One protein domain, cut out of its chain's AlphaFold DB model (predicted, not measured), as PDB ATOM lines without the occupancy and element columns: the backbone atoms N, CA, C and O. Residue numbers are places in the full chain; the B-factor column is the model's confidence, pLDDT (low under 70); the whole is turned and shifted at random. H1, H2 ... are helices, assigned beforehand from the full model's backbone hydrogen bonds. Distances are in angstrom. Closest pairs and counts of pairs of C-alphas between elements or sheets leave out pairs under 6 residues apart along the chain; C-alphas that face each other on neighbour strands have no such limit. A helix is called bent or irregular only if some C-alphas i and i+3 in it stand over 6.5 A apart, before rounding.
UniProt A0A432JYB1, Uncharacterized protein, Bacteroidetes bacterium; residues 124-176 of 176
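AT A GLANCE: This is residues 124 to 176 of the 176 residues of an uncharacterized protein of Bacteroidetes bacterium (UniProt A0A432JYB1). Two long helices, H1 and H3, cross near their middles as an X, one over the other, and the short helix H2 lies in the bend of chain that joins them at one end. At the other end, residues 124 to 130, of which 125 to 130 belong to H1, and residues 170 to 176, of which 170 to 173 belong to H3, stick out free of the rest. The printed part has 53 residues with three named helices, in the order H1, H2, H3 along the chain, and no named strand, and its class is all helix. It is only just compact, close to loose, with a radius of gyration of the C-alphas of 11.9 A, and the C-alphas span 32 by 23 by 19 A.

HOW THE PARTS SIT: The first helix, H1, residues 125 to 145, is joined by a tight link of 4 residues to H2, residues 150 to 155. H1 and H2 are only just apart, with their closest C-alphas 8.1 A from each other. A tight link of 2 residues leads from H2 to H3, residues 158 to 173, and H2 and H3 are apart. H1 and H3 only just touch, with 3 pairs of C-alphas within 8 A. Their closest C-alphas are those of Phe 135 and Trp 168, 7.1 A apart. H1 touches H3 with residues 135 to 139 alone, and H3 touches H1 with residues 164 to 168 alone. The lines of H1 and H3 are about perpendicular, at 73 degrees, and their centres are 10.4 A apart. In H2 and H3 every O i to N i+4 pair is within hydrogen-bond range; in H1 16 of 17 are.

IN THESE COORDINATES: H1 begins at Pro 125, with its C-alpha at (-19.044, 44.278, 10.700), and measures 30.0 A from first to last C-alpha, ending at Ser 145. H2 runs from Gln 150, with its C-alpha at (-32.847, 68.689, 7.159), to Glu 155, over 8.7 A. H3 runs from Trp 158 to Glu 173, whose C-alpha is at (-30.899, 42.036, -4.075), and measures 22.7 A. No helix is bent or irregular.

THE WHOLE: The two C-alphas farthest apart are those of Glu 151 and Glu 176, at 34.2 A, while those of Ser 124 and Glu 176, the first and last printed, are 18.1 A apart. Without the two stretches that stand free, the body of 39 residues spans 24 by 19 by 14 A. The printed part has no cut and no long link between its helices, and residue 176 is the chain's last. The mean pLDDT of the printed part is 91.8; residues 175 to 176 are under 70.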
ATOM      1  N   SER A 124     -19.815  40.390   7.824       96.44
ATOM      2  CA  SER A 124     -18.811  40.977   8.713       96.44
ATOM      3  C   SER A 124     -19.225  42.397   9.129       96.44
ATOM      4  O   SER A 124     -19.901  43.078   8.356       96.44
ATOM      5  N   PRO A 125     -18.777  42.897  10.297       97.12
ATOM      6  CA  PRO A 125     -19.044  44.278  10.700       97.12
ATOM      7  C   PRO A 125     -18.639  45.302   9.633       97.12
ATOM      8  O   PRO A 125     -19.351  46.270   9.416       97.12
ATOM      9  N   ASN A 126     -17.538  45.052   8.916       96.94
ATOM     10  CA  ASN A 126     -17.066  45.938   7.852       96.94
ATOM     11  C   ASN A 126     -17.995  45.906   6.630       96.94
ATOM     12  O   ASN A 126     -18.237  46.950   6.034       96.94
ATOM     13  N   LYS A 127     -18.543  44.733   6.264       96.56
ATOM     14  CA  LYS A 127     -19.533  44.639   5.180       96.56
ATOM     15  C   LYS A 127     -20.805  45.399   5.554       96.56
ATOM     16  O   LYS A 127     -21.282  46.167   4.731       96.56
ATOM     17  N   ILE A 128     -21.312  45.232   6.778       96.06
ATOM     18  CA  ILE A 128     -22.517  45.939   7.248       96.06
ATOM     19  C   ILE A 128     -22.268  47.450   7.303       96.06
ATOM     20  O   ILE A 128     -23.087  48.213   6.809       96.06
ATOM     21  N   TRP A 129     -21.126  47.891   7.838       97.31
ATOM     22  CA  TRP A 129     -20.779  49.314   7.883       97.31
ATOM     23  C   TRP A 129     -20.659  49.933   6.490       97.31
ATOM     24  O   TRP A 129     -21.161  51.026   6.254       97.31
ATOM     25  N   ARG A 130     -20.037  49.223   5.542       96.62
ATOM     26  CA  ARG A 130     -19.986  49.659   4.144       96.62
ATOM     27  C   ARG A 130     -21.393  49.802   3.558       96.62
ATOM     28  O   ARG A 130     -21.685  50.844   2.995       96.62
ATOM     29  N   LEU A 131     -22.254  48.794   3.733       95.50
ATOM     30  CA  LEU A 131     -23.640  48.837   3.254       95.50
ATOM     31  C   LEU A 131     -24.421  50.002   3.869       95.50
ATOM     32  O   LEU A 131     -25.138  50.684   3.154       95.50
ATOM     33  N   TYR A 132     -24.240  50.266   5.164       95.44
ATOM     34  CA  TYR A 132     -24.838  51.427   5.820       95.44
ATOM     35  C   TYR A 132     -24.384  52.746   5.179       95.44
ATOM     36  O   TYR A 132     -25.219  53.584   4.874       95.44
ATOM     37  N   ASN A 133     -23.084  52.928   4.926       95.81
ATOM     38  CA  ASN A 133     -22.587  54.152   4.284       95.81
ATOM     39  C   ASN A 133     -23.052  54.289   2.829       95.81
ATOM     40  O   ASN A 133     -23.354  55.395   2.394       95.81
ATOM     41  N   GLU A 134     -23.121  53.184   2.086       96.19
ATOM     42  CA  GLU A 134     -23.682  53.178   0.733       96.19
ATOM     43  C   GLU A 134     -25.165  53.578   0.761       96.19
ATOM     44  O   GLU A 134     -25.559  54.468   0.015       96.19
ATOM     45  N   PHE A 135     -25.957  53.024   1.688       96.31
ATOM     46  CA  PHE A 135     -27.339  53.451   1.906       96.31
ATOM     47  C   PHE A 135     -27.429  54.933   2.260       96.31
ATOM     48  O   PHE A 135     -28.248  55.625   1.681       96.31
ATOM     49  N   MET A 136     -26.602  55.445   3.174       95.25
ATOM     50  CA  MET A 136     -26.645  56.866   3.543       95.25
ATOM     51  C   MET A 136     -26.306  57.787   2.362       95.25
ATOM     52  O   MET A 136     -26.843  58.891   2.287       95.25
ATOM     53  N   GLY A 137     -25.442  57.339   1.445       94.56
ATOM     54  CA  GLY A 137     -25.171  58.031   0.185       94.56
ATOM     55  C   GLY A 137     -26.383  58.030  -0.745       94.56
ATOM     56  O   GLY A 137     -26.809  59.087  -1.189       94.56
ATOM     57  N   ASP A 138     -26.992  56.869  -0.976       95.38
ATOM     58  CA  ASP A 138     -28.167  56.755  -1.850       95.38
ATOM     59  C   ASP A 138     -29.411  57.433  -1.237       95.38
ATOM     60  O   ASP A 138     -30.225  58.032  -1.936       95.38
ATOM     61  N   PHE A 139     -29.542  57.397   0.090       95.69
ATOM     62  CA  PHE A 139     -30.607  58.054   0.842       95.69
ATOM     63  C   PHE A 139     -30.552  59.572   0.699       95.69
ATOM     64  O   PHE A 139     -31.598  60.210   0.730       95.69
ATOM     65  N   TYR A 140     -29.368  60.157   0.501       93.50
ATOM     66  CA  TYR A 140     -29.247  61.583   0.209       93.50
ATOM     67  C   TYR A 140     -30.037  61.957  -1.058       93.50
ATOM     68  O   TYR A 140     -30.867  62.862  -1.010       93.50
ATOM     69  N   GLU A 141     -29.858  61.200  -2.143       93.44
ATOM     70  CA  GLU A 141     -30.547  61.407  -3.426       93.44
ATOM     71  C   GLU A 141     -32.052  61.107  -3.329       93.44
ATOM     72  O   GLU A 141     -32.883  61.833  -3.882       93.44
ATOM     73  N   ILE A 142     -32.424  60.054  -2.588       92.81
ATOM     74  CA  ILE A 142     -33.831  59.732  -2.291       92.81
ATOM     75  C   ILE A 142     -34.483  60.891  -1.538       92.81
ATOM     76  O   ILE A 142     -35.594  61.303  -1.867       92.81
ATOM     77  N   ALA A 143     -33.790  61.427  -0.537       94.19
ATOM     78  CA  ALA A 143     -34.291  62.510   0.284       94.19
ATOM     79  C   ALA A 143     -34.441  63.809  -0.515       94.19
ATOM     80  O   ALA A 143     -35.446  64.491  -0.348       94.19
ATOM     81  N   GLU A 144     -33.504  64.135  -1.412       93.31
ATOM     82  CA  GLU A 144     -33.654  65.271  -2.333       93.31
ATOM     83  C   GLU A 144     -34.833  65.077  -3.294       93.31
ATOM     84  O   GLU A 144     -35.637  65.990  -3.473       93.31
ATOM     85  N   SER A 145     -34.986  63.877  -3.860       93.81
ATOM     86  CA  SER A 145     -36.085  63.553  -4.782       93.81
ATOM     87  C   SER A 145     -37.464  63.610  -4.118       93.81
ATOM     88  O   SER A 145     -38.456  63.897  -4.786       93.81
ATOM     89  N   ASN A 146     -37.523  63.346  -2.811       94.25
ATOM     90  CA  ASN A 146     -38.732  63.437  -1.993       94.25
ATOM     91  C   ASN A 146     -38.887  64.801  -1.296       94.25
ATOM     92  O   ASN A 146     -39.757  64.938  -0.441       94.25
ATOM     93  N   GLU A 147     -38.054  65.791  -1.638       95.88
ATOM     94  CA  GLU A 147     -38.082  67.149  -1.075       95.88
ATOM     95  C   GLU A 147     -37.937  67.201   0.461       95.88
ATOM     96  O   GLU A 147     -38.424  68.127   1.109       95.88
ATOM     97  N   LEU A 148     -37.232  66.232   1.057       95.56
ATOM     98  CA  LEU A 148     -37.007  66.179   2.502       95.56
ATOM     99  C   LEU A 148     -35.978  67.231   2.935       95.56
ATOM    100  O   LEU A 148     -34.802  67.186   2.543       95.56
ATOM    101  N   SER A 149     -36.408  68.144   3.804       94.94
ATOM    102  CA  SER A 149     -35.543  69.118   4.472       94.94
ATOM    103  C   SER A 149     -34.597  68.452   5.480       94.94
ATOM    104  O   SER A 149     -34.626  67.238   5.691       94.94
ATOM    105  N   GLN A 150     -33.697  69.229   6.091       92.94
ATOM    106  CA  GLN A 150     -32.847  68.689   7.159       92.94
ATOM    107  C   GLN A 150     -33.673  68.389   8.409       92.94
ATOM    108  O   GLN A 150     -33.485  67.342   9.022       92.94
ATOM    109  N   GLU A 151     -34.634  69.252   8.726       94.94
ATOM    110  CA  GLU A 151     -35.579  69.065   9.820       94.94
ATOM    111  C   GLU A 151     -36.405  67.784   9.628       94.94
ATOM    112  O   GLU A 151     -36.506  66.986  10.557       94.94
ATOM    113  N   ASP A 152     -36.888  67.514   8.407       95.00
ATOM    114  CA  ASP A 152     -37.626  66.273   8.108       95.00
ATOM    115  C   ASP A 152     -36.766  65.025   8.351       95.00
ATOM    116  O   ASP A 152     -37.257  64.017   8.848       95.00
ATOM    117  N   LYS A 153     -35.466  65.080   8.030       92.00
ATOM    118  CA  LYS A 153     -34.529  63.964   8.251       92.00
ATOM    119  C   LYS A 153     -34.222  63.758   9.732       92.00
ATOM    120  O   LYS A 153     -34.028  62.620  10.154       92.00
ATOM    121  N   GLU A 154     -34.136  64.837  10.504       91.50
ATOM    122  CA  GLU A 154     -33.851  64.791  11.941       91.50
ATOM    123  C   GLU A 154     -35.059  64.321  12.763       91.50
ATOM    124  O   GLU A 154     -34.879  63.607  13.752       91.50
ATOM    125  N   GLU A 155     -36.274  64.689  12.353       91.69
ATOM    126  CA  GLU A 155     -37.528  64.332  13.030       91.69
ATOM    127  C   GLU A 155     -38.224  63.097  12.433       91.69
ATOM    128  O   GLU A 155     -39.276  62.686  12.929       91.69
ATOM    129  N   MET A 156     -37.631  62.481  11.403       93.44
ATOM    130  CA  MET A 156     -38.176  61.313  10.712       93.44
ATOM    131  C   MET A 156     -38.528  60.188  11.701       93.44
ATOM    132  O   MET A 156     -37.642  59.700  12.416       93.44
ATOM    133  N   PRO A 157     -39.787  59.709  11.715       91.81
ATOM    134  CA  PRO A 157     -40.166  58.538  12.494       91.81
ATOM    135  C   PRO A 157     -39.331  57.315  12.115       91.81
ATOM    136  O   PRO A 157     -39.039  57.078  10.936       91.81
ATOM    137  N   TRP A 158     -38.986  56.479  13.093       89.88
ATOM    138  CA  TRP A 158     -38.171  55.287  12.855       89.88
ATOM    139  C   TRP A 158     -38.788  54.352  11.814       89.88
ATOM    140  O   TRP A 158     -38.068  53.815  10.969       89.88
ATOM    141  N   ASP A 159     -40.106  54.159  11.856       90.44
ATOM    142  CA  ASP A 159     -40.800  53.281  10.912       90.44
ATOM    143  C   ASP A 159     -40.692  53.789   9.458       90.44
ATOM    144  O   ASP A 159     -40.585  52.978   8.534       90.44
ATOM    145  N   GLU A 160     -40.617  55.108   9.246       93.12
ATOM    146  CA  GLU A 160     -40.364  55.700   7.928       93.12
ATOM    147  C   GLU A 160     -38.902  55.508   7.496       93.12
ATOM    148  O   GLU A 160     -38.628  55.044   6.386       93.12
ATOM    149  N   PHE A 161     -37.939  55.766   8.381       92.94
ATOM    150  CA  PHE A 161     -36.524  55.544   8.063       92.94
ATOM    151  C   PHE A 161     -36.234  54.070   7.734       92.94
ATOM    152  O   PHE A 161     -35.517  53.737   6.785       92.94
ATOM    153  N   LYS A 162     -36.862  53.160   8.481       92.50
ATOM    154  CA  LYS A 162     -36.820  51.716   8.246       92.50
ATOM    155  C   LYS A 162     -37.431  51.325   6.902       92.50
ATOM    156  O   LYS A 162     -36.909  50.404   6.266       92.50
ATOM    157  N   TYR A 163     -38.495  51.992   6.458       93.44
ATOM    158  CA  TYR A 163     -39.072  51.784   5.127       93.44
ATOM    159  C   TYR A 163     -38.046  52.087   4.025       93.44
ATOM    160  O   TYR A 163     -37.831  51.243   3.153       93.44
ATOM    161  N   TYR A 164     -37.331  53.214   4.110       95.06
ATOM    162  CA  TYR A 164     -36.277  53.545   3.144       95.06
ATOM    163  C   TYR A 164     -35.144  52.513   3.133       95.06
ATOM    164  O   TYR A 164     -34.735  52.072   2.059       95.06
ATOM    165  N   ILE A 165     -34.674  52.076   4.307       93.94
ATOM    166  CA  ILE A 165     -33.641  51.030   4.407       93.94
ATOM    167  C   ILE A 165     -34.123  49.726   3.765       93.94
ATOM    168  O   ILE A 165     -33.381  49.104   3.007       93.94
ATOM    169  N   THR A 166     -35.351  49.302   4.069       92.50
ATOM    170  CA  THR A 166     -35.900  48.023   3.591       92.50
ATOM    171  C   THR A 166     -36.008  48.016   2.070       92.50
ATOM    172  O   THR A 166     -35.464  47.119   1.429       92.50
ATOM    173  N   ASN A 167     -36.591  49.065   1.485       93.69
ATOM    174  CA  ASN A 167     -36.703  49.196   0.031       93.69
ATOM    175  C   ASN A 167     -35.342  49.258  -0.660       93.69
ATOM    176  O   ASN A 167     -35.171  48.715  -1.748       93.69
ATOM    177  N   TRP A 168     -34.364  49.921  -0.039       94.88
ATOM    178  CA  TRP A 168     -33.017  49.999  -0.587       94.88
ATOM    179  C   TRP A 168     -32.326  48.631  -0.614       94.88
ATOM    180  O   TRP A 168     -31.698  48.274  -1.613       94.88
ATOM    181  N   VAL A 169     -32.474  47.838   0.453       92.00
ATOM    182  CA  VAL A 169     -31.940  46.469   0.515       92.00
ATOM    183  C   VAL A 169     -32.625  45.571  -0.519       92.00
ATOM    184  O   VAL A 169     -31.928  44.915  -1.290       92.00
ATOM    185  N   GLU A 170     -33.959  45.582  -0.584       91.38
ATOM    186  CA  GLU A 170     -34.732  44.794  -1.559       91.38
ATOM    187  C   GLU A 170     -34.390  45.180  -3.002       91.38
ATOM    188  O   GLU A 170     -34.197  44.318  -3.859       91.38
ATOM    189  N   GLY A 171     -34.256  46.480  -3.273       90.94
ATOM    190  CA  GLY A 171     -33.840  46.993  -4.572       90.94
ATOM    191  C   GLY A 171     -32.490  46.430  -5.000       90.94
ATOM    192  O   GLY A 171     -32.343  46.031  -6.148       90.94
ATOM    193  N   ARG A 172     -31.528  46.323  -4.078       86.25
ATOM    194  CA  ARG A 172     -30.186  45.788  -4.341       86.25
ATOM    195  C   ARG A 172     -30.146  44.303  -4.650       86.25
ATOM    196  O   ARG A 172     -29.432  43.909  -5.566       86.25
ATOM    197  N   GLU A 173     -30.881  43.495  -3.892       78.44
ATOM    198  CA  GLU A 173     -30.899  42.036  -4.075       78.44
ATOM    199  C   GLU A 173     -31.440  41.631  -5.454       78.44
ATOM    200  O   GLU A 173     -31.112  40.561  -5.950       78.44
ATOM    201  N   ASN A 174     -32.214  42.499  -6.113       71.88
ATOM    202  CA  ASN A 174     -32.699  42.269  -7.475       71.88
ATOM    203  C   ASN A 174     -31.631  42.476  -8.571       71.88
ATOM    204  O   ASN A 174     -31.890  42.146  -9.730       71.88
ATOM    205  N   PHE A 175     -30.462  43.036  -8.237       57.03
ATOM    206  CA  PHE A 175     -29.380  43.332  -9.187       57.03
ATOM    207  C   PHE A 175     -28.052  42.606  -8.879       57.03
ATOM    208  O   PHE A 175     -27.111  42.751  -9.664       57.03
ATOM    209  N   GLU A 176     -27.964  41.839  -7.782       53.03
ATOM    210  CA  GLU A 176     -26.847  40.922  -7.457       53.03
ATOM    211  C   GLU A 176     -27.179  39.468  -7.840       53.03
ATOM    212  O   GLU A 176     -26.253  38.770  -8.320       53.03
TER     213      GLU A 176